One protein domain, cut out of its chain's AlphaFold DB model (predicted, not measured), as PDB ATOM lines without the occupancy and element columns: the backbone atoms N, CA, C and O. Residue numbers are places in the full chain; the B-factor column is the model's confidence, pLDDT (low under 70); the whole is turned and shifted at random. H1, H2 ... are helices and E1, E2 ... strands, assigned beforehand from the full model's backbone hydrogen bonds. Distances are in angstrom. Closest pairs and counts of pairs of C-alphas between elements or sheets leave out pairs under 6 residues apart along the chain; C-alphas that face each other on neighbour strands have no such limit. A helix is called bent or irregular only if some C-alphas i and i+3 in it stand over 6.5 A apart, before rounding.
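This is residues 9 to 69 of the 70 residues of an uncharacterized protein of Bacillus mycoides (UniProt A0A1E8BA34). A thin, twisted wall of three antiparallel strands, most of it the long hairpin E2 and E3 with the short E1 alongside E3, has the helix H2 over one face, running along the strands, and the other face bare. The small helix H1 is on the same face as H2, near the turn between E2 and E3. The printed part has 61 residues, with the named elements in the order E1, H1, H2, E2, E3, a sheet order of E1, E3, E2, and the class mixed, helices and strands. The whole is compact, with a radius of gyration of the C-alphas of 11.9 A, and flat, spanning 32 by 27 by 13 A.

The inner strand of the sheet is E3, residues 59 to 68. It forms a hairpin with the edge strand E2, residues 47 to 56, antiparallel at 161 degrees; N 54 and O 61, 2.8 A apart, and N 67 and O 48, 2.8 A apart, are within hydrogen-bond range. The other edge strand, E1, residues 9 to 13, is antiparallel to E3 at 159 degrees, with N 10 and O 66 within hydrogen-bond range at 2.8 A. The sheet is twisted, its C-alphas lying up to 4.3 A off the best plane. H2, residues 29 to 42, is on the sheet at a height of 10.9 A, over E1 and E3, and runs along the strands, at 23 degrees to E1 on the local plane. H1, residues 17 to 22, is on the same face at a height of 8.2 A, and only just over none of the strands, with 2 of its 6 C-alphas falling on E3. The closest C-alphas of H1 and E3 are those of Glu 18 and Tyr 60, 5.1 A apart. H1 is irregular: C-alphas 18 and 21 are 7.9 A apart. H2 touches H1 with residues 31 to 35 alone, at a steep tilt of 59 degrees, the same way; the closest C-alphas are those of Val 21 and Val 31, 5.5 A apart. In H2 every O i to N i+4 pair is within hydrogen-bond range; in H1 0 of 2 are, while 2 of 3 O i to N i+3 pairs are. E1, H1, H2 and E2 make a split strand-helix-strand unit, two strands running the same way with helices between them in the chain and E3 between them in the sheet; its crossover is right-handed.

E2 measures 28.5 A from first to last C-alpha and E3 29.6 A, E3 ending at C-alpha 68 (193.556, 337.074, 242.132). E1 begins at C-alpha 9 (189.694, 335.076, 247.221) and measures 13.0 A. H2 begins at C-alpha 29 (174.272, 320.711, 232.509) and measures 19.9 A; H1 measures 9.5 A.

The two C-alphas farthest apart, those of Pro 45 and Ser 57, are 35.2 A apart. The printed part has no cut and no long link; the link from H1 to H2 is short, and those from E1 to H1, H2 to E2 and E2 to E3 are tight. The mean pLDDT of the printed part is 97.9, and no printed residue is under 70.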
ATOM      1  N   ILE A   9     189.955 336.516 247.206       98.31
ATOM      2  CA  ILE A   9     189.694 335.076 247.221       98.31
ATOM      3  C   ILE A   9     188.338 334.815 246.569       98.31
ATOM      4  O   ILE A   9     187.344 335.464 246.899       98.31
ATOM      5  N   ILE A  10     188.304 333.857 245.651       98.25
ATOM      6  CA  ILE A  10     187.101 333.391 244.966       98.25
ATOM      7  C   ILE A  10     186.907 331.927 245.332       98.25
ATOM      8  O   ILE A  10     187.811 331.116 245.132       98.25
ATOM      9  N   ILE A  11     185.726 331.608 245.857       98.44
ATOM     10  CA  ILE A  11     185.326 330.245 246.206       98.44
ATOM     11  C   ILE A  11     184.213 329.804 245.260       98.44
ATOM     12  O   ILE A  11     183.216 330.509 245.110       98.44
ATOM     13  N   GLY A  12     184.393 328.645 244.628       97.88
ATOM     14  CA  GLY A  12     183.343 327.943 243.888       97.88
ATOM     15  C   GLY A  12     183.027 326.627 244.585       97.88
ATOM     16  O   GLY A  12     183.920 325.795 244.704       97.88
ATOM     17  N   ASP A  13     181.796 326.453 245.062       97.75
ATOM     18  CA  ASP A  13     181.345 325.227 245.737       97.75
ATOM     19  C   ASP A  13     180.771 324.211 244.731       97.75
ATOM     20  O   ASP A  13     180.417 324.561 243.603       97.75
ATOM     21  N   ASN A  14     180.674 322.952 245.152       97.25
ATOM     22  CA  ASN A  14     180.090 321.831 244.410       97.25
ATOM     23  C   ASN A  14     180.744 321.527 243.053       97.25
ATOM     24  O   ASN A  14     180.064 321.297 242.050       97.25
ATOM     25  N   VAL A  15     182.078 321.540 243.017       97.00
ATOM     26  CA  VAL A  15     182.874 321.413 241.781       97.00
ATOM     27  C   VAL A  15     183.326 319.980 241.476       97.00
ATOM     28  O   VAL A  15     183.976 319.753 240.459       97.00
ATOM     29  N   VAL A  16     183.030 319.007 242.343       97.44
ATOM     30  CA  VAL A  16     183.457 317.608 242.151       97.44
ATOM     31  C   VAL A  16     182.276 316.724 241.777       97.44
ATOM     32  O   VAL A  16     182.429 315.871 240.904       97.44
ATOM     33  N   ARG A  17     181.097 316.974 242.369       95.88
ATOM     34  CA  ARG A  17     179.812 316.372 241.967       95.88
ATOM     35  C   ARG A  17     179.873 314.839 241.973       95.88
ATOM     36  O   ARG A  17     179.717 314.210 240.934       95.88
ATOM     37  N   GLU A  18     180.197 314.249 243.124       97.31
ATOM     38  CA  GLU A  18     180.407 312.797 243.282       97.31
ATOM     39  C   GLU A  18     181.470 312.196 242.336       97.31
ATOM     40  O   GLU A  18     181.523 310.989 242.117       97.31
ATOM     41  N   GLY A  19     182.355 313.034 241.789       97.75
ATOM     42  CA  GLY A  19     183.397 312.645 240.842       97.75
ATOM     43  C   GLY A  19     182.970 312.743 239.379       97.75
ATOM     44  O   GLY A  19     183.823 312.627 238.505       97.75
ATOM     45  N   GLU A  20     181.700 313.032 239.082       98.12
ATOM     46  CA  GLU A  20     181.174 313.112 237.711       98.12
ATOM     47  C   GLU A  20     181.869 314.201 236.871       98.12
ATOM     48  O   GLU A  20     181.882 314.133 235.647       98.12
ATOM     49  N   VAL A  21     182.531 315.180 237.502       98.00
ATOM     50  CA  VAL A  21     183.271 316.253 236.811       98.00
ATOM     51  C   VAL A  21     184.296 315.752 235.782       98.00
ATOM     52  O   VAL A  21     184.560 316.438 234.787       98.00
ATOM     53  N   ILE A  22     184.865 314.556 235.966       97.94
ATOM     54  CA  ILE A  22     185.822 313.990 235.003       97.94
ATOM     55  C   ILE A  22     185.148 313.360 233.776       97.94
ATOM     56  O   ILE A  22     185.817 313.207 232.755       97.94
ATOM     57  N   ASP A  23     183.849 313.052 233.838       97.88
ATOM     58  CA  ASP A  23     183.091 312.489 232.720       97.88
ATOM     59  C   ASP A  23     182.833 313.563 231.653       97.88
ATOM     60  O   ASP A  23     182.055 314.503 231.826       97.88
ATOM     61  N   ASN A  24     183.517 313.433 230.518       95.69
ATOM     62  CA  ASN A  24     183.372 314.334 229.379       95.69
ATOM     63  C   ASN A  24     182.128 314.046 228.524       95.69
ATOM     64  O   ASN A  24     181.836 314.828 227.621       95.69
ATOM     65  N   THR A  25     181.417 312.953 228.796       97.50
ATOM     66  CA  THR A  25     180.185 312.555 228.106       97.50
ATOM     67  C   THR A  25     178.920 312.847 228.913       97.50
ATOM     68  O   THR A  25     177.820 312.665 228.389       97.50
ATOM     69  N   SER A  26     179.058 313.354 230.147       97.38
ATOM     70  CA  SER A  26     177.919 313.692 231.002       97.38
ATOM     71  C   SER A  26     176.966 314.666 230.303       97.38
ATOM     72  O   SER A  26     177.357 315.699 229.742       97.38
ATOM     73  N   SER A  27     175.678 314.327 230.353       97.44
ATOM     74  CA  SER A  27     174.583 315.172 229.869       97.44
ATOM     75  C   SER A  27     174.033 316.105 230.953       97.44
ATOM     76  O   SER A  27     173.152 316.915 230.663       97.44
ATOM     77  N   ASP A  28     174.554 316.031 232.185       97.81
ATOM     78  CA  ASP A  28     174.146 316.922 233.264       97.81
ATOM     79  C   ASP A  28     174.693 318.338 233.000       97.81
ATOM     80  O   ASP A  28     175.912 318.556 233.042       97.81
ATOM     81  N   PRO A  29     173.827 319.346 232.781       97.94
ATOM     82  CA  PRO A  29     174.272 320.711 232.509       97.94
ATOM     83  C   PRO A  29     175.100 321.303 233.660       97.94
ATOM     84  O   PRO A  29     175.926 322.188 233.436       97.94
ATOM     85  N   ARG A  30     174.922 320.812 234.892       97.69
ATOM     86  CA  ARG A  30     175.707 321.239 236.057       97.69
ATOM     87  C   ARG A  30     177.149 320.756 235.935       97.69
ATOM     88  O   ARG A  30     178.067 321.535 236.165       97.69
ATOM     89  N   VAL A  31     177.354 319.508 235.515       98.06
ATOM     90  CA  VAL A  31     178.690 318.928 235.301       98.06
ATOM     91  C   VAL A  31     179.395 319.618 234.139       98.06
ATOM     92  O   VAL A  31     180.539 320.049 234.283       98.06
ATOM     93  N   GLN A  32     178.691 319.827 233.025       98.31
ATOM     94  CA  GLN A  32     179.217 320.586 231.886       98.31
ATOM     95  C   GLN A  32     179.628 322.010 232.291       98.31
ATOM     96  O   GLN A  32     180.708 322.477 231.923       98.31
ATOM     97  N   GLY A  33     178.806 322.683 233.104       98.12
ATOM     98  CA  GLY A  33     179.099 324.011 233.641       98.12
ATOM     99  C   GLY A  33     180.355 324.047 234.514       98.12
ATOM    100  O   GLY A  33     181.193 324.928 234.337       98.12
ATOM    101  N   ILE A  34     180.530 323.071 235.410       98.19
ATOM    102  CA  ILE A  34     181.729 322.969 236.253       98.19
ATOM    103  C   ILE A  34     182.984 322.687 235.420       98.19
ATOM    104  O   ILE A  34     184.015 323.324 235.630       98.19
ATOM    105  N   ARG A  35     182.909 321.796 234.427       98.25
ATOM    106  CA  ARG A  35     184.033 321.548 233.509       98.25
ATOM    107  C   ARG A  35     184.429 322.822 232.767       98.25
ATOM    108  O   ARG A  35     185.603 323.187 232.745       98.25
ATOM    109  N   ARG A  36     183.438 323.559 232.257       98.25
ATOM    110  CA  ARG A  36     183.666 324.856 231.614       98.25
ATOM    111  C   ARG A  36     184.261 325.882 232.580       98.25
ATOM    112  O   ARG A  36     185.115 326.671 232.186       98.25
ATOM    113  N   PHE A  37     183.842 325.876 233.841       98.12
ATOM    114  CA  PHE A  37     184.414 326.726 234.883       98.12
ATOM    115  C   PHE A  37     185.904 326.429 235.120       98.12
ATOM    116  O   PHE A  37     186.700 327.368 235.159       98.12
ATOM    117  N   TYR A  38     186.310 325.155 235.178       98.31
ATOM    118  CA  TYR A  38     187.727 324.776 235.263       98.31
ATOM    119  C   TYR A  38     188.539 325.238 234.047       98.31
ATOM    120  O   TYR A  38     189.637 325.765 234.219       98.31
ATOM    121  N   GLU A  39     187.998 325.104 232.832       98.12
ATOM    122  CA  GLU A  39     188.648 325.612 231.615       98.12
ATOM    123  C   GLU A  39     188.867 327.130 231.674       98.12
ATOM    124  O   GLU A  39     189.939 327.618 231.316       98.12
ATOM    125  N   LEU A  40     187.870 327.883 232.153       97.69
ATOM    126  CA  LEU A  40     187.968 329.336 232.301       97.69
ATOM    127  C   LEU A  40     189.014 329.741 233.342       97.69
ATOM    128  O   LEU A  40     189.751 330.695 233.107       97.69
ATOM    129  N   ILE A  41     189.105 329.024 234.466       97.31
ATOM    130  CA  ILE A  41     190.142 329.266 235.478       97.31
ATOM    131  C   ILE A  41     191.529 328.981 234.904       97.31
ATOM    132  O   ILE A  41     192.428 329.803 235.058       97.31
ATOM    133  N   ALA A  42     191.702 327.842 234.229       97.81
ATOM    134  CA  ALA A  42     192.983 327.456 233.646       97.81
ATOM    135  C   ALA A  42     193.461 328.453 232.576       97.81
ATOM    136  O   ALA A  42     194.661 328.685 232.439       97.81
ATOM    137  N   ALA A  43     192.526 329.059 231.839       98.00
ATOM    138  CA  ALA A  43     192.809 330.058 230.816       98.00
ATOM    139  C   ALA A  43     192.939 331.501 231.350       98.00
ATOM    140  O   ALA A  43     193.277 332.393 230.573       98.00
ATOM    141  N   GLU A  44     192.670 331.769 232.634       97.38
ATOM    142  CA  GLU A  44     192.711 333.118 233.210       97.38
ATOM    143  C   GLU A  44     194.051 333.375 233.931       97.38
ATOM    144  O   GLU A  44     194.229 332.985 235.087       97.38
ATOM    145  N   PRO A  45     195.015 334.079 233.302       96.69
ATOM    146  CA  PRO A  45     196.361 334.243 233.853       96.69
ATOM    147  C   PRO A  45     196.405 335.073 235.144       96.69
ATOM    148  O   PRO A  45     197.378 334.973 235.900       96.69
ATOM    149  N   ARG A  46     195.371 335.884 235.415       97.31
ATOM    150  CA  ARG A  46     195.299 336.745 236.607       97.31
ATOM    151  C   ARG A  46     194.934 335.996 237.882       97.31
ATOM    152  O   ARG A  46     195.028 336.581 238.958       97.31
ATOM    153  N   VAL A  47     194.539 334.725 237.803       97.94
ATOM    154  CA  VAL A  47     194.254 333.911 238.991       97.94
ATOM    155  C   VAL A  47     195.281 332.799 239.171       97.94
ATOM    156  O   VAL A  47     195.918 332.335 238.230       97.94
ATOM    157  N   SER A  48     195.476 332.392 240.418       98.44
ATOM    158  CA  SER A  48     196.074 331.108 240.776       98.44
ATOM    159  C   SER A  48     195.039 330.343 241.582       98.44
ATOM    160  O   SER A  48     194.400 330.930 242.454       98.44
ATOM    161  N   ALA A  49     194.820 329.071 241.267       98.44
ATOM    162  CA  ALA A  49     193.722 328.308 241.837       98.44
ATOM    163  C   ALA A  49     194.133 326.888 242.206       98.44
ATOM    164  O   ALA A  49     195.041 326.308 241.615       98.44
ATOM    165  N   THR A  50     193.412 326.330 243.169       98.62
ATOM    166  CA  THR A  50     193.449 324.918 243.535       98.62
ATOM    167  C   THR A  50     192.031 324.428 243.816       98.62
ATOM    168  O   THR A  50     191.110 325.230 243.990       98.62
ATOM    169  N   ALA A  51     191.849 323.114 243.867       98.50
ATOM    170  CA  ALA A  51     190.600 322.490 244.270       98.50
ATOM    171  C   ALA A  51     190.864 321.471 245.375       98.50
ATOM    172  O   ALA A  51     191.855 320.743 245.333       98.50
ATOM    173  N   LEU A  52     189.961 321.416 246.350       98.62
ATOM    174  CA  LEU A  52     189.996 320.433 247.423       98.62
ATOM    175  C   LEU A  52     188.739 319.582 247.357       98.62
ATOM    176  O   LEU A  52     187.621 320.093 247.393       98.62
ATOM    177  N   GLN A  53     188.949 318.273 247.274       98.69
ATOM    178  CA  GLN A  53     187.885 317.292 247.407       98.69
ATOM    179  C   GLN A  53     187.577 317.086 248.888       98.69
ATOM    180  O   GLN A  53     188.474 317.089 249.731       98.69
ATOM    181  N   THR A  54     186.304 316.899 249.202       98.50
ATOM    182  CA  THR A  54     185.802 316.764 250.566       98.50
ATOM    183  C   THR A  54     184.805 315.622 250.655       98.50
ATOM    184  O   THR A  54     184.026 315.383 249.732       98.50
ATOM    185  N   VAL A  55     184.805 314.948 251.801       98.50
ATOM    186  CA  VAL A  55     183.788 313.966 252.184       98.50
ATOM    187  C   VAL A  55     183.223 314.343 253.548       98.50
ATOM    188  O   VAL A  55     183.919 314.936 254.375       98.50
ATOM    189  N   GLY A  56     181.963 314.005 253.800       97.94
ATOM    190  CA  GLY A  56     181.322 314.252 255.088       97.94
ATOM    191  C   GLY A  56     179.834 313.928 255.065       97.94
ATOM    192  O   GLY A  56     179.366 313.176 254.214       97.94
ATOM    193  N   SER A  57     179.065 314.539 255.970       98.00
ATOM    194  CA  SER A  57     177.608 314.333 256.067       98.00
ATOM    195  C   SER A  57     176.831 314.737 254.807       98.00
ATOM    196  O   SER A  57     175.697 314.307 254.630       98.00
ATOM    197  N   LYS A  58     177.438 315.545 253.928       96.88
ATOM    198  CA  LYS A  58     176.869 315.969 252.642       96.88
ATOM    199  C   LYS A  58     177.253 315.068 251.457       96.88
ATOM    200  O   LYS A  58     176.895 315.398 250.333       96.88
ATOM    201  N   GLY A  59     177.968 313.965 251.687       97.94
ATOM    202  CA  GLY A  59     178.463 313.086 250.627       97.94
ATOM    203  C   GLY A  59     179.848 313.484 250.114       97.94
ATOM    204  O   GLY A  59     180.636 314.085 250.850       97.94
ATOM    205  N   TYR A  60     180.148 313.099 248.872       98.31
ATOM    206  CA  TYR A  60     181.425 313.346 248.201       98.31
ATOM    207  C   TYR A  60     181.309 314.519 247.222       98.31
ATOM    208  O   TYR A  60     180.560 314.466 246.247       98.31
ATOM    209  N   ASP A  61     182.072 315.579 247.481       98.31
ATOM    210  CA  ASP A  61     182.113 316.759 246.621       98.31
ATOM    211  C   ASP A  61     183.459 317.498 246.763       98.31
ATOM    212  O   ASP A  61     184.470 316.902 247.131       98.31
ATOM    213  N   GLY A  62     183.503 318.797 246.472       98.38
ATOM    214  CA  GLY A  62     184.644 319.660 246.745       98.38
ATOM    215  C   GLY A  62     184.387 321.106 246.345       98.38
ATOM    216  O   GLY A  62     183.327 321.441 245.814       98.38
ATOM    217  N   PHE A  63     185.390 321.954 246.563       98.69
ATOM    218  CA  PHE A  63     185.358 323.366 246.185       98.69
ATOM    219  C   PHE A  63     186.659 323.799 245.499       98.69
ATOM    220  O   PHE A  63     187.737 323.260 245.765       98.69
ATOM    221  N   VAL A  64     186.560 324.803 244.626       98.75
ATOM    222  CA  VAL A  64     187.702 325.558 244.097       98.75
ATOM    223  C   VAL A  64     187.976 326.752 245.003       98.75
ATOM    224  O   VAL A  64     187.056 327.474 245.386       98.75
ATOM    225  N   MET A  65     189.256 327.012 245.256       98.69
ATOM    226  CA  MET A  65     189.750 328.266 245.810       98.69
ATOM    227  C   MET A  65     190.727 328.905 244.826       98.69
ATOM    228  O   MET A  65     191.742 328.305 244.476       98.69
ATOM    229  N   ALA A  66     190.435 330.135 244.409       98.44
ATOM    230  CA  ALA A  66     191.301 330.930 243.551       98.44
ATOM    231  C   ALA A  66     191.667 332.263 244.210       98.44
ATOM    232  O   ALA A  66     190.839 332.886 244.873       98.44
ATOM    233  N   VAL A  67     192.898 332.716 243.996       98.50
ATOM    234  CA  VAL A  67     193.403 334.020 244.431       98.50
ATOM    235  C   VAL A  67     193.730 334.856 243.201       98.50
ATOM    236  O   VAL A  67     194.431 334.401 242.296       98.50
ATOM    237  N   VAL A  68     193.223 336.087 243.167       98.38
ATOM    238  CA  VAL A  68     193.556 337.074 242.132       98.38
ATOM    239  C   VAL A  68     194.945 337.640 242.423       98.38
ATOM    240  O   VAL A  68     195.161 338.199 243.496       98.38
ATOM    241  N   LYS A  69     195.883 337.485 241.487       95.38
ATOM    242  CA  LYS A  69     197.277 337.921 241.637       95.38
ATOM    243  C   LYS A  69     197.437 339.409 241.327       95.38
ATOM    244  O   LYS A  69     198.015 340.124 242.137       95.38
TER     245      LYS A  69